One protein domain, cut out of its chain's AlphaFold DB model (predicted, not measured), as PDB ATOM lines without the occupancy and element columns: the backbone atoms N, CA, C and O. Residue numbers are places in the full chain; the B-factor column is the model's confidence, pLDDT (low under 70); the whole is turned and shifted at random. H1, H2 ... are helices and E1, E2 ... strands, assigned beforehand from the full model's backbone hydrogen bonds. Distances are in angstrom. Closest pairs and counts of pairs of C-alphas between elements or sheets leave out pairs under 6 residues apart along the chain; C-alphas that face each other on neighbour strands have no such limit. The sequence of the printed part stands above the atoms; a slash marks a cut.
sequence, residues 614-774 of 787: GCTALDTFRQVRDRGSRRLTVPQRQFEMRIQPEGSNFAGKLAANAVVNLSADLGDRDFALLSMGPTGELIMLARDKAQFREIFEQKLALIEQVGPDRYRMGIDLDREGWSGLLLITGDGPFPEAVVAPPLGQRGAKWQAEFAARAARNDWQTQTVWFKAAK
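What this domain is: This is residues 614 to 774 of the 787 residues of the protein "Protein kinase domain-containing protein" of Novosphingobium sp. PC22D (UniProt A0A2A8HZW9). A strongly twisted sheet of five strands, E1, E8, E7, E3 and E4, stands partly face to face with a smaller sheet of E2, E6 and E5. H1 and H4, side by side, make one end of the body together with short H3, while H2 runs beside the edges of both sheets, near E3, E4 and E5. The printed part has 161 residues, in the order H1 E1 E2 E3 E4 H2 E5 E6 E7 H3 H4 E8; the class is mixed, helices and strands. The large sheet is mixed in order E1 E8 E7 E3 E4, the small one antiparallel in order E2 E6 E5. The whole is compact, with a radius of gyration of the C-alphas of 16.0 A and spans of 48 by 35 by 26 A.

How they stand to each other: In the large sheet, E1, residues 638 to 640, is parallel to E8, residues 764 to 773, with N 639 and O 771 at 2.8 A. E8 is antiparallel to E7, residues 721 to 730, with N 723 and O 770 at 2.8 A. E7 is antiparallel to E3, residues 670 to 676, with N 674 and O 726 at 2.8 A. E3 forms a hairpin with E4, residues 682 to 686, with N 675 and O 683 at 2.8 A. In the small sheet, E6, residues 710 to 717, is antiparallel to E2, residues 654 to 663, with N 658 and O 715 at 2.8 A. E6 forms a hairpin with E5, residues 703 to 707, with N 704 and O 712 at 2.8 A. The two sheets make a sandwich, two sheets face to face, 9.2 A centre to centre where they face each other. H1, residues 614 to 624, is on one face of the large sheet at a height over the sheet of 9.6 A. H2, residues 689 to 698, is on the opposite face, over none of its strands. H4, residues 748 to 760, touches H1 at a shallow tilt of 24 degrees, the same way; the closest C-alphas, of Thr 620 and Gln 751, are 6.0 A apart. H3, residues 736 to 739, touches residues 750 to 754 of H4, the closest C-alphas being Val 738 and Phe 754, 6.0 A. H2 and H4 have every O i to N i+4 pair within hydrogen-bond range, H1 has 5 of 7, and H3 is too short for one.

Where its parts are: H1 begins with C-alpha 614 at (121.105, 132.454, 92.657) and is 16.8 A long. E2 measures 29.7 A, E7 and E8 30.8 A each, E6 22.5 A, E3 19.8 A, H4 18.5 A and H2 14.2 A. E8 ends with C-alpha 773 at (116.680, 127.640, 113.681).

The domain as a whole: The farthest C-alphas, of Gly 652 and Arg 760, are 48.8 A apart. The printed part has no cut. The links H1 to E1 and E1 to E2 are long, 13 residues each. Mean pLDDT of the printed part is 87.6; residues 646 to 647, 649 to 650 and 699 to 702 are under 70.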
ATOM      1  N   GLY A 614     121.425 133.882  92.697       84.69
ATOM      2  CA  GLY A 614     121.105 132.454  92.657       84.69
ATOM      3  C   GLY A 614     120.056 132.075  91.610       84.69
ATOM      4  O   GLY A 614     120.060 130.937  91.136       84.69
ATOM      5  N   CYS A 615     119.204 133.017  91.190       91.00
ATOM      6  CA  CYS A 615     118.104 132.753  90.260       91.00
ATOM      7  C   CYS A 615     118.551 132.108  88.947       91.00
ATOM      8  O   CYS A 615     117.921 131.156  88.489       91.00
ATOM      9  N   THR A 616     119.654 132.575  88.359       90.94
ATOM     10  CA  THR A 616     120.121 132.050  87.069       90.94
ATOM     11  C   THR A 616     120.591 130.603  87.174       90.94
ATOM     12  O   THR A 616     120.361 129.825  86.252       90.94
ATOM     13  N   ALA A 617     121.187 130.202  88.301       91.00
ATOM     14  CA  ALA A 617     121.516 128.799  88.547       91.00
ATOM     15  C   ALA A 617     120.247 127.955  88.716       91.00
ATOM     16  O   ALA A 617     120.079 126.937  88.044       91.00
ATOM     17  N   LEU A 618     119.323 128.438  89.547       92.88
ATOM     18  CA  LEU A 618     118.058 127.781  89.854       92.88
ATOM     19  C   LEU A 618     117.213 127.499  88.600       92.88
ATOM     20  O   LEU A 618     116.769 126.371  88.390       92.88
ATOM     21  N   ASP A 619     117.037 128.505  87.737       92.50
ATOM     22  CA  ASP A 619     116.302 128.377  86.473       92.50
ATOM     23  C   ASP A 619     117.027 127.509  85.433       92.50
ATOM     24  O   ASP A 619     116.375 126.967  84.540       92.50
ATOM     25  N   THR A 620     118.350 127.351  85.534       94.62
ATOM     26  CA  THR A 620     119.144 126.527  84.605       94.62
ATOM     27  C   THR A 620     119.062 125.051  84.965       94.62
ATOM     28  O   THR A 620     118.652 124.249  84.129       94.62
ATOM     29  N   PHE A 621     119.354 124.686  86.217       95.38
ATOM     30  CA  PHE A 621     119.259 123.290  86.661       95.38
ATOM     31  C   PHE A 621     117.837 122.746  86.508       95.38
ATOM     32  O   PHE A 621     117.641 121.632  86.029       95.38
ATOM     33  N   ARG A 622     116.825 123.575  86.797       93.88
ATOM     34  CA  ARG A 622     115.411 123.196  86.696       93.88
ATOM     35  C   ARG A 622     114.976 122.701  85.310       93.88
ATOM     36  O   ARG A 622     113.999 121.958  85.232       93.88
ATOM     37  N   GLN A 623     115.679 123.076  84.237       93.00
ATOM     38  CA  GLN A 623     115.386 122.610  82.871       93.00
ATOM     39  C   GLN A 623     115.514 121.088  82.735       93.00
ATOM     40  O   GLN A 623     114.815 120.485  81.927       93.00
ATOM     41  N   VAL A 624     116.362 120.480  83.565       95.81
ATOM     42  CA  VAL A 624     116.591 119.035  83.655       95.81
ATOM     43  C   VAL A 624     116.309 118.541  85.075       95.81
ATOM     44  O   VAL A 624     117.077 117.788  85.666       95.81
ATOM     45  N   ARG A 625     115.226 119.034  85.687       95.00
ATOM     46  CA  ARG A 625     114.774 118.575  87.006       95.00
ATOM     47  C   ARG A 625     114.153 117.185  86.907       95.00
ATOM     48  O   ARG A 625     113.089 117.032  86.305       95.00
ATOM     49  N   ASP A 626     114.713 116.229  87.639       93.69
ATOM     50  CA  ASP A 626     114.033 114.969  87.912       93.69
ATOM     51  C   ASP A 626     112.914 115.197  88.941       93.69
ATOM     52  O   ASP A 626     113.109 115.785  90.010       93.69
ATOM     53  N   ARG A 627     111.707 114.756  88.583       85.44
ATOM     54  CA  ARG A 627     110.511 114.772  89.437       85.44
ATOM     55  C   ARG A 627     110.074 113.368  89.879       85.44
ATOM     56  O   ARG A 627     109.183 113.266  90.717       85.44
ATOM     57  N   GLY A 628     110.636 112.314  89.287       82.56
ATOM     58  CA  GLY A 628     110.232 110.924  89.491       82.56
ATOM     59  C   GLY A 628     111.039 110.215  90.575       82.56
ATOM     60  O   GLY A 628     110.453 109.550  91.431       82.56
ATOM     61  N   SER A 629     112.367 110.362  90.581       87.19
ATOM     62  CA  SER A 629     113.204 109.687  91.583       87.19
ATOM     63  C   SER A 629     113.274 110.482  92.890       87.19
ATOM     64  O   SER A 629     113.263 111.711  92.898       87.19
ATOM     65  N   ARG A 630     113.442 109.791  94.020       88.00
ATOM     66  CA  ARG A 630     113.710 110.398  95.338       88.00
ATOM     67  C   ARG A 630     115.133 110.066  95.787       88.00
ATOM     68  O   ARG A 630     115.326 109.346  96.762       88.00
ATOM     69  N   ARG A 631     116.126 110.510  95.010       93.00
ATOM     70  CA  ARG A 631     117.540 110.168  95.239       93.00
ATOM     71  C   ARG A 631     118.163 111.041  96.307       93.00
ATOM     72  O   ARG A 631     118.907 110.514  97.117       93.00
ATOM     73  N   LEU A 632     117.824 112.324  96.337       94.38
ATOM     74  CA  LEU A 632     118.201 113.247  97.400       94.38
ATOM     75  C   LEU A 632     116.942 113.605  98.205       94.38
ATOM     76  O   LEU A 632     115.966 114.092  97.635       94.38
ATOM     77  N   THR A 633     116.931 113.337  99.513       92.38
ATOM     78  CA  THR A 633     115.766 113.602 100.385       92.38
ATOM     79  C   THR A 633     116.185 114.131 101.751       92.38
ATOM     80  O   THR A 633     117.225 113.750 102.272       92.38
ATOM     81  N   VAL A 634     115.347 114.967 102.360       91.69
ATOM     82  CA  VAL A 634     115.509 115.439 103.742       91.69
ATOM     83  C   VAL A 634     114.263 114.994 104.533       91.69
ATOM     84  O   VAL A 634     113.156 115.200 104.033       91.69
ATOM     85  N   PRO A 635     114.384 114.312 105.694       87.12
ATOM     86  CA  PRO A 635     113.235 113.748 106.408       87.12
ATOM     87  C   PRO A 635     112.443 114.808 107.188       87.12
ATOM     88  O   PRO A 635     111.259 114.620 107.440       87.12
ATOM     89  N   GLN A 636     113.080 115.929 107.533       86.88
ATOM     90  CA  GLN A 636     112.460 117.121 108.111       86.88
ATOM     91  C   GLN A 636     113.118 118.370 107.517       86.88
ATOM     92  O   GLN A 636     114.269 118.313 107.093       86.88
ATOM     93  N   ARG A 637     112.401 119.495 107.449       85.19
ATOM     94  CA  ARG A 637     112.913 120.731 106.822       85.19
ATOM     95  C   ARG A 637     113.490 121.725 107.806       85.19
ATOM     96  O   ARG A 637     114.288 122.561 107.403       85.19
ATOM     97  N   GLN A 638     113.099 121.646 109.069       88.31
ATOM     98  CA  GLN A 638     113.606 122.510 110.124       88.31
ATOM     99  C   GLN A 638     114.387 121.642 111.105       88.31
ATOM    100  O   GLN A 638     113.903 120.599 111.540       88.31
ATOM    101  N   PHE A 639     115.611 122.060 111.404       88.19
ATOM    102  CA  PHE A 639     116.494 121.416 112.361       88.19
ATOM    103  C   PHE A 639     116.780 122.413 113.475       88.19
ATOM    104  O   PHE A 639     117.230 123.535 113.230       88.19
ATOM    105  N   GLU A 640     116.471 122.006 114.701       88.62
ATOM    106  CA  GLU A 640     116.688 122.840 115.872       88.62
ATOM    107  C   GLU A 640     118.185 122.975 116.156       88.62
ATOM    108  O   GLU A 640     118.916 121.982 116.211       88.62
ATOM    109  N   MET A 641     118.635 124.211 116.344       88.31
ATOM    110  CA  MET A 641     119.977 124.493 116.818       88.31
ATOM    111  C   MET A 641     120.030 124.275 118.325       88.31
ATOM    112  O   MET A 641     119.380 124.985 119.088       88.31
ATOM    113  N   ARG A 642     120.843 123.312 118.750       87.56
ATOM    114  CA  ARG A 642     121.083 122.972 120.155       87.56
ATOM    115  C   ARG A 642     122.576 122.998 120.445       87.56
ATOM    116  O   ARG A 642     123.394 122.888 119.531       87.56
ATOM    117  N   ILE A 643     122.930 123.133 121.719       84.88
ATOM    118  CA  ILE A 643     124.299 122.868 122.167       84.88
ATOM    119  C   ILE A 643     124.598 121.399 121.868       84.88
ATOM    120  O   ILE A 643     123.903 120.517 122.377       84.88
ATOM    121  N   GLN A 644     125.566 121.137 120.992       82.81
ATOM    122  CA  GLN A 644     125.843 119.770 120.559       82.81
ATOM    123  C   GLN A 644     126.619 118.989 121.634       82.81
ATOM    124  O   GLN A 644     127.442 119.578 122.346       82.81
ATOM    125  N   PRO A 645     126.382 117.669 121.758       77.38
ATOM    126  CA  PRO A 645     127.067 116.834 122.737       77.38
ATOM    127  C   PRO A 645     128.567 116.712 122.441       77.38
ATOM    128  O   PRO A 645     129.023 116.886 121.304       77.38
ATOM    129  N   GLU A 646     129.329 116.358 123.476       68.00
ATOM    130  CA  GLU A 646     130.734 115.968 123.352       68.00
ATOM    131  C   GLU A 646     130.895 114.824 122.333       68.00
ATOM    132  O   GLU A 646     130.083 113.900 122.283       68.00
ATOM    133  N   GLY A 647     131.922 114.914 121.483       62.66
ATOM    134  CA  GLY A 647     132.159 113.974 120.376       62.66
ATOM    135  C   GLY A 647     131.530 114.356 119.027       62.66
ATOM    136  O   GLY A 647     131.808 113.695 118.030       62.66
ATOM    137  N   SER A 648     130.733 115.427 118.955       70.12
ATOM    138  CA  SER A 648     130.288 116.032 117.685       70.12
ATOM    139  C   SER A 648     131.283 117.083 117.158       70.12
ATOM    140  O   SER A 648     132.082 117.620 117.925       70.12
ATOM    141  N   ASN A 649     131.204 117.457 115.870       64.94
ATOM    142  CA  ASN A 649     132.066 118.512 115.297       64.94
ATOM    143  C   ASN A 649     131.865 119.897 115.941       64.94
ATOM    144  O   ASN A 649     132.722 120.766 115.805       64.94
ATOM    145  N   PHE A 650     130.736 120.105 116.623       69.88
ATOM    146  CA  PHE A 650     130.354 121.368 117.252       69.88
ATOM    147  C   PHE A 650     130.085 121.201 118.751       69.88
ATOM    148  O   PHE A 650     129.278 121.937 119.311       69.88
ATOM    149  N   ALA A 651     130.751 120.245 119.407       79.94
ATOM    150  CA  ALA A 651     130.625 119.994 120.842       79.94
ATOM    151  C   ALA A 651     130.681 121.296 121.668       79.94
ATOM    152  O   ALA A 651     131.573 122.125 121.481       79.94
ATOM    153  N   GLY A 652     129.693 121.504 122.543       79.06
ATOM    154  CA  GLY A 652     129.566 122.717 123.362       79.06
ATOM    155  C   GLY A 652     129.138 123.988 122.608       79.06
ATOM    156  O   GLY A 652     128.824 124.993 123.243       79.06
ATOM    157  N   LYS A 653     129.062 123.962 121.272       84.25
ATOM    158  CA  LYS A 653     128.621 125.076 120.421       84.25
ATOM    159  C   LYS A 653     127.165 124.884 119.991       84.25
ATOM    160  O   LYS A 653     126.661 123.766 119.884       84.25
ATOM    161  N   LEU A 654     126.484 126.001 119.742       84.00
ATOM    162  CA  LEU A 654     125.119 126.018 119.225       84.00
ATOM    163  C   LEU A 654     125.135 125.675 117.729       84.00
ATOM    164  O   LEU A 654     125.553 126.494 116.918       84.00
ATOM    165  N   ALA A 655     124.663 124.486 117.367       84.56
ATOM    166  CA  ALA A 655     124.576 124.040 115.978       84.56
ATOM    167  C   ALA A 655     123.346 123.148 115.753       84.56
ATOM    168  O   ALA A 655     122.750 122.648 116.705       84.56
ATOM    169  N   ALA A 656     122.960 122.938 114.499       85.25
ATOM    170  CA  ALA A 656     121.959 121.953 114.094       85.25
ATOM    171  C   ALA A 656     122.623 120.846 113.261       85.25
ATOM    172  O   ALA A 656     123.382 121.148 112.345       85.25
ATOM    173  N   ASN A 657     122.303 119.580 113.533       86.50
ATOM    174  CA  ASN A 657     122.699 118.454 112.682       86.50
ATOM    175  C   ASN A 657     121.553 118.143 111.704       86.50
ATOM    176  O   ASN A 657     120.527 117.574 112.085       86.50
ATOM    177  N   ALA A 658     121.697 118.577 110.453       86.69
ATOM    178  CA  ALA A 658     120.728 118.331 109.396       86.69
ATOM    179  C   ALA A 658     120.959 116.965 108.739       86.69
ATOM    180  O   ALA A 658     122.055 116.659 108.287       86.69
ATOM    181  N   VAL A 659     119.915 116.143 108.654       89.44
ATOM    182  CA  VAL A 659     119.994 114.786 108.092       89.44
ATOM    183  C   VAL A 659     119.508 114.792 106.646       89.44
ATOM    184  O   VAL A 659     118.376 115.185 106.387       89.44
ATOM    185  N   VAL A 660     120.311 114.309 105.699       91.94
ATOM    186  CA  VAL A 660     119.944 114.162 104.279       91.94
ATOM    187  C   VAL A 660     120.236 112.741 103.812       91.94
ATOM    188  O   VAL A 660     121.348 112.253 103.975       91.94
ATOM    189  N   ASN A 661     119.275 112.071 103.176       94.25
ATOM    190  CA  ASN A 661     119.500 110.755 102.579       94.25
ATOM    191  C   ASN A 661     119.835 110.885 101.084       94.25
ATOM    192  O   ASN A 661     119.167 111.631 100.360       94.25
ATOM    193  N   LEU A 662     120.826 110.115 100.630       94.50
ATOM    194  CA  LEU A 662     121.282 110.012  99.244       94.50
ATOM    195  C   LEU A 662     121.193 108.558  98.746       94.50
ATOM    196  O   LEU A 662     121.681 107.642  99.403       94.50
ATOM    197  N   SER A 663     120.618 108.349  97.560       93.12
ATOM    198  CA  SER A 663     120.635 107.077  96.826       93.12
ATOM    199  C   SER A 663     121.492 107.190  95.563       93.12
ATOM    200  O   SER A 663     121.062 107.749  94.545       93.12
ATOM    201  N   ALA A 664     122.700 106.633  95.646       88.44
ATOM    202  CA  ALA A 664     123.708 106.560  94.592       88.44
ATOM    203  C   ALA A 664     123.535 105.343  93.655       88.44
ATOM    204  O   ALA A 664     124.344 105.158  92.740       88.44
ATOM    205  N   ASP A 665     122.482 104.535  93.853       87.12
ATOM    206  CA  ASP A 665     122.121 103.385  93.010       87.12
ATOM    207  C   ASP A 665     121.707 103.835  91.597       87.12
ATOM    208  O   ASP A 665     120.540 104.110  91.296       87.12
ATOM    209  N   LEU A 666     122.715 104.024  90.753       85.00
ATOM    210  CA  LEU A 666     122.632 104.614  89.413       85.00
ATOM    211  C   LEU A 666     123.143 103.652  88.323       85.00
ATOM    212  O   LEU A 666     123.318 104.068  87.180       85.00
ATOM    213  N   GLY A 667     123.421 102.388  88.665       86.12
ATOM    214  CA  GLY A 667     124.135 101.461  87.779       86.12
ATOM    215  C   GLY A 667     125.486 102.040  87.343       86.12
ATOM    216  O   GLY A 667     126.219 102.584  88.173       86.12
ATOM    217  N   ASP A 668     125.773 101.991  86.042       86.31
ATOM    218  CA  ASP A 668     127.003 102.531  85.443       86.31
ATOM    219  C   ASP A 668     127.048 104.071  85.377       86.31
ATOM    220  O   ASP A 668     128.110 104.644  85.141       86.31
ATOM    221  N   ARG A 669     125.917 104.761  85.599       92.25
ATOM    222  CA  ARG A 669     125.857 106.234  85.589       92.25
ATOM    223  C   ARG A 669     126.487 106.836  86.835       92.25
ATOM    224  O   ARG A 669     126.561 106.199  87.886       92.25
ATOM    225  N   ASP A 670     126.866 108.098  86.736       94.94
ATOM    226  CA  ASP A 670     127.643 108.821  87.735       94.94
ATOM    227  C   ASP A 670     126.849 109.999  88.342       94.94
ATOM    228  O   ASP A 670     125.718 110.285  87.921       94.94
ATOM    229  N   PHE A 671     127.401 110.675  89.355       96.50
ATOM    230  CA  PHE A 671     126.811 111.895  89.910       96.50
ATOM    231  C   PHE A 671     127.826 112.922  90.421       96.50
ATOM    232  O   PHE A 671     128.867 112.571  90.966       96.50
ATOM    233  N   ALA A 672     127.440 114.198  90.360       96.38
ATOM    234  CA  ALA A 672     128.035 115.270  91.148       96.38
ATOM    235  C   ALA A 672     127.073 115.710  92.262       96.38
ATOM    236  O   ALA A 672     125.868 115.864  92.040       96.38
ATOM    237  N   LEU A 673     127.603 115.933  93.462       94.88
ATOM    238  CA  LEU A 673     126.879 116.470  94.614       94.88
ATOM    239  C   LEU A 673     127.437 117.850  94.951       94.88
ATOM    240  O   LEU A 673     128.649 118.032  95.046       94.88
ATOM    241  N   LEU A 674     126.549 118.819  95.141       93.50
ATOM    242  CA  LEU A 674     126.885 120.209  95.398       93.50
ATOM    243  C   LEU A 674     126.123 120.744  96.615       93.50
ATOM    244  O   LEU A 674     124.981 120.360  96.856       93.50
ATOM    245  N   SER A 675     126.722 121.687  97.337       88.00
ATOM    246  CA  SER A 675     126.012 122.566  98.271       88.00
ATOM    247  C   SER A 675     125.527 123.818  97.544       88.00
ATOM    248  O   SER A 675     126.205 124.312  96.639       88.00
ATOM    249  N   MET A 676     124.357 124.326  97.936       86.75
ATOM    250  CA  MET A 676     123.789 125.583  97.459       86.75
ATOM    251  C   MET A 676     123.418 126.474  98.649       86.75
ATOM    252  O   MET A 676     122.550 126.134  99.453       86.75
ATOM    253  N   GLY A 677     124.087 127.621  98.762       81.69
ATOM    254  CA  GLY A 677     123.812 128.610  99.807       81.69
ATOM    255  C   GLY A 677     122.623 129.522  99.468       81.69
ATOM    256  O   GLY A 677     122.252 129.644  98.298       81.69
ATOM    257  N   PRO A 678     122.065 130.261 100.446       78.88
ATOM    258  CA  PRO A 678     120.966 131.211 100.217       78.88
ATOM    259  C   PRO A 678     121.393 132.410  99.352       78.88
ATOM    260  O   PRO A 678     120.568 133.060  98.715       78.88
ATOM    261  N   THR A 679     122.695 132.684  99.240       78.31
ATOM    262  CA  THR A 679     123.256 133.631  98.262       78.31
ATOM    263  C   THR A 679     123.191 133.113  96.821       78.31
ATOM    264  O   THR A 679     123.391 133.886  95.887       78.31
ATOM    265  N   GLY A 680     122.910 131.823  96.622       78.62
ATOM    266  CA  GLY A 680     123.052 131.112  95.357       78.62
ATOM    267  C   GLY A 680     124.456 130.577  95.095       78.62
ATOM    268  O   GLY A 680     124.696 130.016  94.027       78.62
ATOM    269  N   GLU A 681     125.402 130.756  96.017       83.12
ATOM    270  CA  GLU A 681     126.731 130.156  95.913       83.12
ATOM    271  C   GLU A 681     126.628 128.632  95.736       83.12
ATOM    272  O   GLU A 681     125.807 127.993  96.390       83.12
ATOM    273  N   LEU A 682     127.441 128.069  94.835       86.38
ATOM    274  CA  LEU A 682     127.532 126.628  94.597       86.38
ATOM    275  C   LEU A 682     128.899 126.135  95.071       86.38
ATOM    276  O   LEU A 682     129.901 126.820  94.875       86.38
ATOM    277  N   ILE A 683     128.933 124.955  95.684       81.38
ATOM    278  CA  ILE A 683     130.164 124.294  96.138       81.38
ATOM    279  C   ILE A 683     130.120 122.860  95.649       81.38
ATOM    280  O   ILE A 683     129.171 122.160  95.989       81.38
ATOM    281  N   MET A 684     131.116 122.398  94.902       89.12
ATOM    282  CA  MET A 684     131.228 120.975  94.599       89.12
ATOM    283  C   MET A 684     131.641 120.215  95.868       89.12
ATOM    284  O   MET A 684     132.689 120.486  96.446       89.12
ATOM    285  N   LEU A 685     130.792 119.291  96.323       85.12
ATOM    286  CA  LEU A 685     131.075 118.399  97.453       85.12
ATOM    287  C   LEU A 685     131.659 117.073  96.964       85.12
ATOM    288  O   LEU A 685     132.587 116.558  97.570       85.12
ATOM    289  N   ALA A 686     131.134 116.548  95.855       89.69
ATOM    290  CA  ALA A 686     131.707 115.428  95.118       89.69
ATOM    291  C   ALA A 686     131.502 115.653  93.615       89.69
ATOM    292  O   ALA A 686     130.428 116.087  93.193       89.69
ATOM    293  N   ARG A 687     132.527 115.369  92.813       92.56
ATOM    294  CA  ARG A 687     132.526 115.517  91.347       92.56
ATOM    295  C   ARG A 687     132.079 114.252  90.606       92.56
ATOM    296  O   ARG A 687     131.715 114.341  89.439       92.56
ATOM    297  N   ASP A 688     132.176 113.108  91.282       93.56
ATOM    298  CA  ASP A 688     131.918 111.758  90.786       93.56
ATOM    299  C   ASP A 688     131.642 110.801  91.974       93.56
ATOM    300  O   ASP A 688     131.927 111.111  93.141       93.56
ATOM    301  N   LYS A 689     131.099 109.613  91.682       90.19
ATOM    302  CA  LYS A 689     130.835 108.518  92.631       90.19
ATOM    303  C   LYS A 689     132.072 108.054  93.398       90.19
ATOM    304  O   LYS A 689     131.936 107.625  94.544       90.19
ATOM    305  N   ALA A 690     133.246 108.056  92.768       89.25
ATOM    306  CA  ALA A 690     134.467 107.540  93.379       89.25
ATOM    307  C   ALA A 690     134.967 108.507  94.460       89.25
ATOM    308  O   ALA A 690     135.212 108.078  95.584       89.25
ATOM    309  N   GLN A 691     134.983 109.810  94.170       89.06
ATOM    310  CA  GLN A 691     135.267 110.860  95.143       89.06
ATOM    311  C   GLN A 691     134.224 110.867  96.269       89.06
ATOM    312  O   GLN A 691     134.584 111.055  97.426       89.06
ATOM    313  N   PHE A 692     132.938 110.632  95.980       87.88
ATOM    314  CA  PHE A 692     131.947 110.506  97.055       87.88
ATOM    315  C   PHE A 692     132.243 109.317  97.983       87.88
ATOM    316  O   PHE A 692     132.121 109.456  99.197       87.88
ATOM    317  N   ARG A 693     132.650 108.161  97.437       85.31
ATOM    318  CA  ARG A 693     133.040 106.988  98.239       85.31
ATOM    319  C   ARG A 693     134.310 107.246  99.055       85.31
ATOM    320  O   ARG A 693     134.320 106.929 100.237       85.31
ATOM    321  N   GLU A 694     135.306 107.914  98.480       83.81
ATOM    322  CA  GLU A 694     136.508 108.378  99.187       83.81
ATOM    323  C   GLU A 694     136.155 109.326 100.353       83.81
ATOM    324  O   GLU A 694     136.616 109.141 101.478       83.81
ATOM    325  N   ILE A 695     135.262 110.298 100.129       77.19
ATOM    326  CA  ILE A 695     134.771 111.210 101.177       77.19
ATOM    327  C   ILE A 695     133.977 110.454 102.250       77.19
ATOM    328  O   ILE A 695     134.100 110.775 103.430       77.19
ATOM    329  N   PHE A 696     133.169 109.463 101.871       75.56
ATOM    330  CA  PHE A 696     132.442 108.597 102.802       75.56
ATOM    331  C   PHE A 696     133.401 107.799 103.699       75.56
ATOM    332  O   PHE A 696     133.238 107.816 104.918       75.56
ATOM    333  N   GLU A 697     134.433 107.179 103.121       74.12
ATOM    334  CA  GLU A 697     135.471 106.442 103.854       74.12
ATOM    335  C   GLU A 697     136.260 107.352 104.812       74.12
ATOM    336  O   GLU A 697     136.574 106.949 105.931       74.12
ATOM    337  N   GLN A 698     136.518 108.605 104.423       72.94
ATOM    338  CA  GLN A 698     137.189 109.602 105.267       72.94
ATOM    339  C   GLN A 698     136.272 110.223 106.340       72.94
ATOM    340  O   GLN A 698     136.752 110.638 107.394       72.94
ATOM    341  N   LYS A 699     134.955 110.312 106.100       63.66
ATOM    342  CA  LYS A 699     133.984 111.033 106.953       63.66
ATOM    343  C   LYS A 699     132.889 110.132 107.528       63.66
ATOM    344  O   LYS A 699     131.743 110.558 107.677       63.66
ATOM    345  N   LEU A 700     133.266 108.920 107.934       57.47
ATOM    346  CA  LEU A 700     132.405 107.898 108.553       57.47
ATOM    347  C   LEU A 700     131.500 108.415 109.692       57.47
ATOM    348  O   LEU A 700     130.392 107.920 109.864       57.47
ATOM    349  N   ALA A 701     131.933 109.424 110.457       57.66
ATOM    350  CA  ALA A 701     131.135 110.021 111.538       57.66
ATOM    351  C   ALA A 701     129.959 110.897 111.052       57.66
ATOM    352  O   ALA A 701     129.027 111.147 111.811       57.66
ATOM    353  N   LEU A 702     130.003 111.376 109.804       69.81
ATOM    354  CA  LEU A 702     128.973 112.225 109.194       69.81
ATOM    355  C   LEU A 702     128.199 111.533 108.073       69.81
ATOM    356  O   LEU A 702     127.200 112.081 107.618       69.81
ATOM    357  N   ILE A 703     128.625 110.365 107.594       80.25
ATOM    358  CA  ILE A 703     127.921 109.651 106.529       80.25
ATOM    359  C   ILE A 703     127.766 108.181 106.928       80.25
ATOM    360  O   ILE A 703     128.719 107.413 106.922       80.25
ATOM    361  N   GLU A 704     126.535 107.790 107.243       85.88
ATOM    362  CA  GLU A 704     126.125 106.422 107.560       85.88
ATOM    363  C   GLU A 704     125.667 105.715 106.274       85.88
ATOM    364  O   GLU A 704     124.782 106.208 105.570       85.88
ATOM    365  N   GLN A 705     126.212 104.538 105.955       87.62
ATOM    366  CA  GLN A 705     125.676 103.715 104.868       87.62
ATOM    367  C   GLN A 705     124.529 102.832 105.382       87.62
ATOM    368  O   GLN A 705     124.747 101.810 106.026       87.62
ATOM    369  N   VAL A 706     123.294 103.208 105.047       89.50
ATOM    370  CA  VAL A 706     122.055 102.520 105.460       89.50
ATOM    371  C   VAL A 706     121.625 101.400 104.495       89.50
ATOM    372  O   VAL A 706     120.584 100.766 104.676       89.50
ATOM    373  N   GLY A 707     122.398 101.152 103.435       87.00
ATOM    374  CA  GLY A 707     122.222 100.016 102.529       87.00
ATOM    375  C   GLY A 707     123.114 100.092 101.282       87.00
ATOM    376  O   GLY A 707     123.906 101.028 101.148       87.00
ATOM    377  N   PRO A 708     122.983  99.140 100.337       86.62
ATOM    378  CA  PRO A 708     123.697  99.187  99.060       86.62
ATOM    379  C   PRO A 708     123.432 100.518  98.350       86.62
ATOM    380  O   PRO A 708     122.270 100.880  98.165       86.62
ATOM    381  N   ASP A 709     124.506 101.266  98.073       86.69
ATOM    382  CA  ASP A 709     124.506 102.623  97.504       86.69
ATOM    383  C   ASP A 709     123.465 103.600  98.111       86.69
ATOM    384  O   ASP A 709     122.995 104.527  97.447       86.69
ATOM    385  N   ARG A 710     123.103 103.421  99.391       91.06
ATOM    386  CA  ARG A 710     122.180 104.294 100.133       91.06
ATOM    387  C   ARG A 710     122.840 104.823 101.396       91.06
ATOM    388  O   ARG A 710     123.249 104.053 102.264       91.06
ATOM    389  N   TYR A 711     122.876 106.142 101.505       91.25
ATOM    390  CA  TYR A 711     123.616 106.881 102.518       91.25
ATOM    391  C   TYR A 711     122.699 107.844 103.268       91.25
ATOM    392  O   TYR A 711     121.781 108.424 102.684       91.25
ATOM    393  N   ARG A 712     122.977 108.048 104.551       90.69
ATOM    394  CA  ARG A 712     122.413 109.094 105.399       90.69
ATOM    395  C   ARG A 712     123.558 110.009 105.821       90.69
ATOM    396  O   ARG A 712     124.485 109.576 106.489       90.69
ATOM    397  N   MET A 713     123.492 111.264 105.407       89.19
ATOM    398  CA  MET A 713     124.492 112.294 105.658       89.19
ATOM    399  C   MET A 713     123.997 113.213 106.776       89.19
ATOM    400  O   MET A 713     122.929 113.811 106.643       89.19
ATOM    401  N   GLY A 714     124.764 113.331 107.853       84.38
ATOM    402  CA  GLY A 714     124.685 114.430 108.805       84.38
ATOM    403  C   GLY A 714     125.434 115.645 108.255       84.38
ATOM    404  O   GLY A 714     126.553 115.536 107.758       84.38
ATOM    405  N   ILE A 715     124.796 116.806 108.321       83.75
ATOM    406  CA  ILE A 715     125.310 118.093 107.858       83.75
ATOM    407  C   ILE A 715     125.203 119.041 109.041       83.75
ATOM    408  O   ILE A 715     124.112 119.492 109.387       83.75
ATOM    409  N   ASP A 716     126.331 119.327 109.675       80.31
ATOM    410  CA  ASP A 716     126.363 120.245 110.805       80.31
ATOM    411  C   ASP A 716     126.283 121.707 110.335       80.31
ATOM    412  O   ASP A 716     126.926 122.103 109.361       80.31
ATOM    413  N   LEU A 717     125.477 122.505 111.036       80.31
ATOM    414  CA  LEU A 717     125.165 123.901 110.727       80.31
ATOM    415  C   LEU A 717     125.342 124.750 111.991       80.31
ATOM    416  O   LEU A 717     124.526 124.676 112.907       80.31
ATOM    417  N   ASP A 718     126.377 125.583 112.039       79.69
ATOM    418  CA  ASP A 718     126.737 126.444 113.181       79.69
ATOM    419  C   ASP A 718     125.990 127.789 113.222       79.69
ATOM    420  O   ASP A 718     126.204 128.623 114.102       79.69
ATOM    421  N   ARG A 719     125.095 128.009 112.258       75.50
ATOM    422  CA  ARG A 719     124.387 129.268 112.037       75.50
ATOM    423  C   ARG A 719     122.926 129.042 111.688       75.50
ATOM    424  O   ARG A 719     122.579 128.088 110.995       75.50
ATOM    425  N   GLU A 720     122.083 129.985 112.092       84.50
ATOM    426  CA  GLU A 720     120.690 130.027 111.651       84.50
ATOM    427  C   GLU A 720     120.592 130.338 110.151       84.50
ATOM    428  O   GLU A 720     121.404 131.082 109.584       84.50
ATOM    429  N   GLY A 721     119.545 129.807 109.521       85.81
ATOM    430  CA  GLY A 721     119.189 130.104 108.138       85.81
ATOM    431  C   GLY A 721     119.006 128.870 107.264       85.81
ATOM    432  O   GLY A 721     119.057 127.729 107.716       85.81
ATOM    433  N   TRP A 722     118.749 129.131 105.985       89.19
ATOM    434  CA  TRP A 722     118.508 128.112 104.971       89.19
ATOM    435  C   TRP A 722     119.808 127.610 104.341       89.19
ATOM    436  O   TRP A 722     120.722 128.389 104.081       89.19
ATOM    437  N   SER A 723     119.853 126.313 104.058       85.62
ATOM    438  CA  SER A 723     120.904 125.624 103.309       85.62
ATOM    439  C   SER A 723     120.271 124.606 102.364       85.62
ATOM    440  O   SER A 723     119.172 124.111 102.626       85.62
ATOM    441  N   GLY A 724     120.955 124.277 101.271       90.81
ATOM    442  CA  GLY A 724     120.493 123.256 100.341       90.81
ATOM    443  C   GLY A 724     121.613 122.410  99.759       90.81
ATOM    444  O   GLY A 724     122.771 122.814  99.717       90.81
ATOM    445  N   LEU A 725     121.240 121.228  99.273       94.19
ATOM    446  CA  LEU A 725     122.091 120.366  98.456       94.19
ATOM    447  C   LEU A 725     121.475 120.199  97.068       94.19
ATOM    448  O   LEU A 725     120.253 120.128  96.936       94.19
ATOM    449  N   LEU A 726     122.313 120.107  96.040       95.88
ATOM    450  CA  LEU A 726     121.964 119.847  94.645       95.88
ATOM    451  C   LEU A 726     122.712 118.590  94.184       95.88
ATOM    452  O   LEU A 726     123.931 118.520  94.268       95.88
ATOM    453  N   LEU A 727     121.979 117.606  93.682       97.38
ATOM    454  CA  LEU A 727     122.497 116.391  93.062       97.38
ATOM    455  C   LEU A 727     122.308 116.500  91.546       97.38
ATOM    456  O   LEU A 727     121.221 116.859  91.090       97.38
ATOM    457  N   ILE A 728     123.338 116.155  90.781       97.94
ATOM    458  CA  ILE A 728     123.302 116.033  89.320       97.94
ATOM    459  C   ILE A 728     123.693 114.598  88.975       97.94
ATOM    460  O   ILE A 728     124.763 114.162  89.376       97.94
ATOM    461  N   THR A 729     122.852 113.859  88.256       97.69
ATOM    462  CA  THR A 729     123.078 112.446  87.899       97.69
ATOM    463  C   THR A 729     123.049 112.255  86.391       97.69
ATOM    464  O   THR A 729     122.192 112.853  85.747       97.69
ATOM    465  N   GLY A 730     123.890 111.387  85.835       96.25
ATOM    466  CA  GLY A 730     123.922 111.091  84.398       96.25
ATOM    467  C   GLY A 730     125.283 110.554  83.966       96.25
ATOM    468  O   GLY A 730     126.022 110.018  84.790       96.25
ATOM    469  N   ASP A 731     125.635 110.716  82.696       96.25
ATOM    470  CA  ASP A 731     126.944 110.308  82.190       96.25
ATOM    471  C   ASP A 731     128.006 111.380  82.509       96.25
ATOM    472  O   ASP A 731     127.847 112.576  82.221       96.25
ATOM    473  N   GLY A 732     129.106 110.956  83.135       91.12
ATOM    474  CA  GLY A 732     130.226 111.832  83.478       91.12
ATOM    475  C   GLY A 732     131.044 112.291  82.255       91.12
ATOM    476  O   GLY A 732     130.832 111.819  81.136       91.12
ATOM    477  N   PRO A 733     132.016 113.204  82.438       94.50
ATOM    478  CA  PRO A 733     132.356 113.899  83.682       94.50
ATOM    479  C   PRO A 733     131.419 115.087  83.959       94.50
ATOM    480  O   PRO A 733     130.751 115.572  83.047       94.50
ATOM    481  N   PHE A 734     131.453 115.624  85.183       95.88
ATOM    482  CA  PHE A 734     130.751 116.851  85.588       95.88
ATOM    483  C   PHE A 734     131.758 117.993  85.854       95.88
ATOM    484  O   PHE A 734     132.184 118.178  86.994       95.88
ATOM    485  N   PRO A 735     132.199 118.771  84.842       93.19
ATOM    486  CA  PRO A 735     133.236 119.782  85.045       93.19
ATOM    487  C   PRO A 735     132.748 120.904  85.963       93.19
ATOM    488  O   PRO A 735     131.679 121.468  85.725       93.19
ATOM    489  N   GLU A 736     133.542 121.282  86.964       90.12
ATOM    490  CA  GLU A 736     133.139 122.268  87.974       90.12
ATOM    491  C   GLU A 736     132.763 123.631  87.366       90.12
ATOM    492  O   GLU A 736     131.722 124.187  87.701       90.12
ATOM    493  N   ALA A 737     133.501 124.103  86.355       86.50
ATOM    494  CA  ALA A 737     133.167 125.321  85.603       86.50
ATOM    495  C   ALA A 737     131.789 125.278  84.895       86.50
ATOM    496  O   ALA A 737     131.248 126.317  84.519       86.50
ATOM    497  N   VAL A 738     131.211 124.087  84.706       92.44
ATOM    498  CA  VAL A 738     129.884 123.876  84.109       92.44
ATOM    499  C   VAL A 738     128.815 123.680  85.181       92.44
ATOM    500  O   VAL A 738     127.716 124.205  85.028       92.44
ATOM    501  N   VAL A 739     129.090 122.930  86.249       94.50
ATOM    502  CA  VAL A 739     128.060 122.576  87.247       94.50
ATOM    503  C   VAL A 739     128.068 123.452  88.501       94.50
ATOM    504  O   VAL A 739     127.039 123.561  89.160       94.50
ATOM    505  N   ALA A 740     129.181 124.119  88.808       91.44
ATOM    506  CA  ALA A 740     129.367 124.974  89.981       91.44
ATOM    507  C   ALA A 740     130.071 126.322  89.671       91.44
ATOM    508  O   ALA A 740     130.904 126.761  90.465       91.44
ATOM    509  N   PRO A 741     129.773 127.029  88.559       86.19
ATOM    510  CA  PRO A 741     130.453 128.290  88.260       86.19
ATOM    511  C   PRO A 741     130.245 129.344  89.367       86.19
ATOM    512  O   PRO A 741     129.155 129.412  89.965       86.19
ATOM    513  N   PRO A 742     131.224 130.243  89.589       78.50
ATOM    514  CA  PRO A 742     131.061 131.418  90.444       78.50
ATOM    515  C   PRO A 742     129.835 132.257  90.054       78.50
ATOM    516  O   PRO A 742     129.425 132.268  88.892       78.50
ATOM    517  N   LEU A 743     129.258 132.993  91.013       74.31
ATOM    518  CA  LEU A 743     128.025 133.775  90.814       74.31
ATOM    519  C   LEU A 743     128.075 134.676  89.563       74.31
ATOM    520  O   LEU A 743     127.134 134.671  88.773       74.31
ATOM    521  N   GLY A 744     129.194 135.373  89.341       71.38
ATOM    522  CA  GLY A 744     129.386 136.275  88.196       71.38
ATOM    523  C   GLY A 744     129.568 135.601  86.827       71.38
ATOM    524  O   GLY A 744     129.519 136.286  85.812       71.38
ATOM    525  N   GLN A 745     129.761 134.278  86.756       81.31
ATOM    526  CA  GLN A 745     130.026 133.564  85.493       81.31
ATOM    527  C   GLN A 745     128.775 132.904  84.880       81.31
ATOM    528  O   GLN A 745     128.833 132.289  83.816       81.31
ATOM    529  N   ARG A 746     127.606 133.064  85.511       85.75
ATOM    530  CA  ARG A 746     126.346 132.382  85.159       85.75
ATOM    531  C   ARG A 746     125.547 133.102  84.068       85.75
ATOM    532  O   ARG A 746     124.340 133.277  84.187       85.75
ATOM    533  N   GLY A 747     126.214 133.549  83.007       86.19
ATOM    534  CA  GLY A 747     125.569 134.219  81.870       86.19
ATOM    535  C   GLY A 747     124.867 133.252  80.904       86.19
ATOM    536  O   GLY A 747     125.046 132.038  80.980       86.19
ATOM    537  N   ALA A 748     124.136 133.784  79.920       90.75
ATOM    538  CA  ALA A 748     123.400 132.984  78.925       90.75
ATOM    539  C   ALA A 748     124.272 131.946  78.180       90.75
ATOM    540  O   ALA A 748     123.800 130.854  77.865       90.75
ATOM    541  N   LYS A 749     125.562 132.247  77.954       91.69
ATOM    542  CA  LYS A 749     126.543 131.299  77.393       91.69
ATOM    543  C   LYS A 749     126.705 130.054  78.273       91.69
ATOM    544  O   LYS A 749     126.683 128.944  77.752       91.69
ATOM    545  N   TRP A 750     126.835 130.240  79.588       94.31
ATOM    546  CA  TRP A 750     126.925 129.140  80.549       94.31
ATOM    547  C   TRP A 750     125.633 128.315  80.565       94.31
ATOM    548  O   TRP A 750     125.695 127.091  80.500       94.31
ATOM    549  N   GLN A 751     124.465 128.966  80.561       94.50
ATOM    550  CA  GLN A 751     123.172 128.267  80.534       94.50
ATOM    551  C   GLN A 751     123.029 127.377  79.289       94.50
ATOM    552  O   GLN A 751     122.614 126.224  79.392       94.50
ATOM    553  N   ALA A 752     123.415 127.895  78.118       94.81
ATOM    554  CA  ALA A 752     123.410 127.146  76.866       94.81
ATOM    555  C   ALA A 752     124.427 125.989  76.869       94.81
ATOM    556  O   ALA A 752     124.117 124.901  76.387       94.81
ATOM    557  N   GLU A 753     125.621 126.192  77.435       96.19
ATOM    558  CA  GLU A 753     126.618 125.129  77.584       96.19
ATOM    559  C   GLU A 753     126.142 124.020  78.532       96.19
ATOM    560  O   GLU A 753     126.258 122.839  78.186       96.19
ATOM    561  N   PHE A 754     125.574 124.384  79.685       97.19
ATOM    562  CA  PHE A 754     124.992 123.438  80.632       97.19
ATOM    563  C   PHE A 754     123.880 122.625  79.964       97.19
ATOM    564  O   PHE A 754     123.961 121.401  79.952       97.19
ATOM    565  N   ALA A 755     122.897 123.278  79.332       96.62
ATOM    566  CA  ALA A 755     121.794 122.596  78.654       96.62
ATOM    567  C   ALA A 755     122.286 121.656  77.536       96.62
ATOM    568  O   ALA A 755     121.814 120.525  77.413       96.62
ATOM    569  N   ALA A 756     123.281 122.080  76.749       96.94
ATOM    570  CA  ALA A 756     123.844 121.263  75.678       96.94
ATOM    571  C   ALA A 756     124.643 120.053  76.197       96.94
ATOM    572  O   ALA A 756     124.639 119.006  75.549       96.94
ATOM    573  N   ARG A 757     125.341 120.173  77.335       97.56
ATOM    574  CA  ARG A 757     126.016 119.040  77.998       97.56
ATOM    575  C   ARG A 757     125.001 118.104  78.650       97.56
ATOM    576  O   ARG A 757     125.062 116.906  78.404       97.56
ATOM    577  N   ALA A 758     124.023 118.655  79.363       97.75
ATOM    578  CA  ALA A 758     122.958 117.901  80.007       97.75
ATOM    579  C   ALA A 758     122.169 117.038  79.012       97.75
ATOM    580  O   ALA A 758     121.945 115.862  79.271       97.75
ATOM    581  N   ALA A 759     121.835 117.580  77.837       97.50
ATOM    582  CA  ALA A 759     121.154 116.829  76.783       97.50
ATOM    583  C   ALA A 759     122.018 115.721  76.144       97.50
ATOM    584  O   ALA A 759     121.473 114.715  75.700       97.50
ATOM    585  N   ARG A 760     123.348 115.888  76.070       97.62
ATOM    586  CA  ARG A 760     124.258 114.862  75.516       97.62
ATOM    587  C   ARG A 760     124.550 113.725  76.488       97.62
ATOM    588  O   ARG A 760     124.775 112.610  76.037       97.62
ATOM    589  N   ASN A 761     124.561 114.029  77.780       97.50
ATOM    590  CA  ASN A 761     124.992 113.129  78.845       97.50
ATOM    591  C   ASN A 761     123.817 112.643  79.726       97.50
ATOM    592  O   ASN A 761     124.037 112.157  80.833       97.50
ATOM    593  N   ASP A 762     122.574 112.862  79.278       96.62
ATOM    594  CA  ASP A 762     121.329 112.587  80.016       96.62
ATOM    595  C   ASP A 762     121.380 113.031  81.493       96.62
ATOM    596  O   ASP A 762     121.062 112.277  82.418       96.62
ATOM    597  N   TRP A 763     121.850 114.265  81.725       97.75
ATOM    598  CA  TRP A 763     121.922 114.814  83.076       97.75
ATOM    599  C   TRP A 763     120.535 115.145  83.603       97.75
ATOM    600  O   TRP A 763     119.730 115.789  82.933       97.75
ATOM    601  N   GLN A 764     120.315 114.782  84.857       97.25
ATOM    602  CA  GLN A 764     119.118 115.054  85.635       97.25
ATOM    603  C   GLN A 764     119.512 115.679  86.973       97.25
ATOM    604  O   GLN A 764     120.581 115.387  87.507       97.25
ATOM    605  N   THR A 765     118.665 116.542  87.531       97.50
ATOM    606  CA  THR A 765     118.974 117.322  88.738       97.50
ATOM    607  C   THR A 765     117.907 117.192  89.818       97.50
ATOM    608  O   THR A 765     116.706 117.174  89.541       97.50
ATOM    609  N   GLN A 766     118.349 117.140  91.074       95.56
ATOM    610  CA  GLN A 766     117.507 117.133  92.271       95.56
ATOM    611  C   GLN A 766     118.071 118.100  93.309       95.56
ATOM    612  O   GLN A 766     119.283 118.221  93.426       95.56
ATOM    613  N   THR A 767     117.233 118.758  94.109       94.56
ATOM    614  CA  THR A 767     117.708 119.584  95.232       94.56
ATOM    615  C   THR A 767     116.802 119.430  96.447       94.56
ATOM    616  O   THR A 767     115.591 119.252  96.303       94.56
ATOM    617  N   VAL A 768     117.400 119.496  97.635       93.44
ATOM    618  CA  VAL A 768     116.711 119.528  98.932       93.44
ATOM    619  C   VAL A 768     117.184 120.736  99.715       93.44
ATOM    620  O   VAL A 768     118.351 121.106  99.613       93.44
ATOM    621  N   TRP A 769     116.278 121.342 100.477       92.25
ATOM    622  CA  TRP A 769     116.550 122.526 101.288       92.25
ATOM    623  C   TRP A 769     115.991 122.347 102.688       92.25
ATOM    624  O   TRP A 769     114.956 121.707 102.882       92.25
ATOM    625  N   PHE A 770     116.712 122.904 103.650       91.56
ATOM    626  CA  PHE A 770     116.430 122.808 105.072       91.56
ATOM    627  C   PHE A 770     116.947 124.048 105.804       91.56
ATOM    628  O   PHE A 770     117.795 124.786 105.300       91.56
ATOM    629  N   LYS A 771     116.407 124.287 106.994       90.00
ATOM    630  CA  LYS A 771     116.634 125.471 107.813       90.00
ATOM    631  C   LYS A 771     117.169 125.066 109.181       90.00
ATOM    632  O   LYS A 771     116.542 124.257 109.860       90.00
ATOM    633  N   ALA A 772     118.272 125.672 109.604       88.62
ATOM    634  CA  ALA A 772     118.676 125.700 111.005       88.62
ATOM    635  C   ALA A 772     117.969 126.870 111.714       88.62
ATOM    636  O   ALA A 772     117.954 127.990 111.190       88.62
ATOM    637  N   ALA A 773     117.366 126.622 112.877       85.50
ATOM    638  CA  ALA A 773     116.680 127.640 113.681       85.50
ATOM    639  C   ALA A 773     116.787 127.321 115.181       85.50
ATOM    640  O   ALA A 773     116.774 126.152 115.550       85.50
ATOM    641  N   LYS A 774     116.864 128.339 116.050       80.69
ATOM    642  CA  LYS A 774     116.910 128.138 117.517       80.69
ATOM    643  C   LYS A 774     115.625 127.542 118.092       80.69
ATOM    644  O   LYS A 774     115.687 126.718 118.991       80.69
TER     645      LYS A 774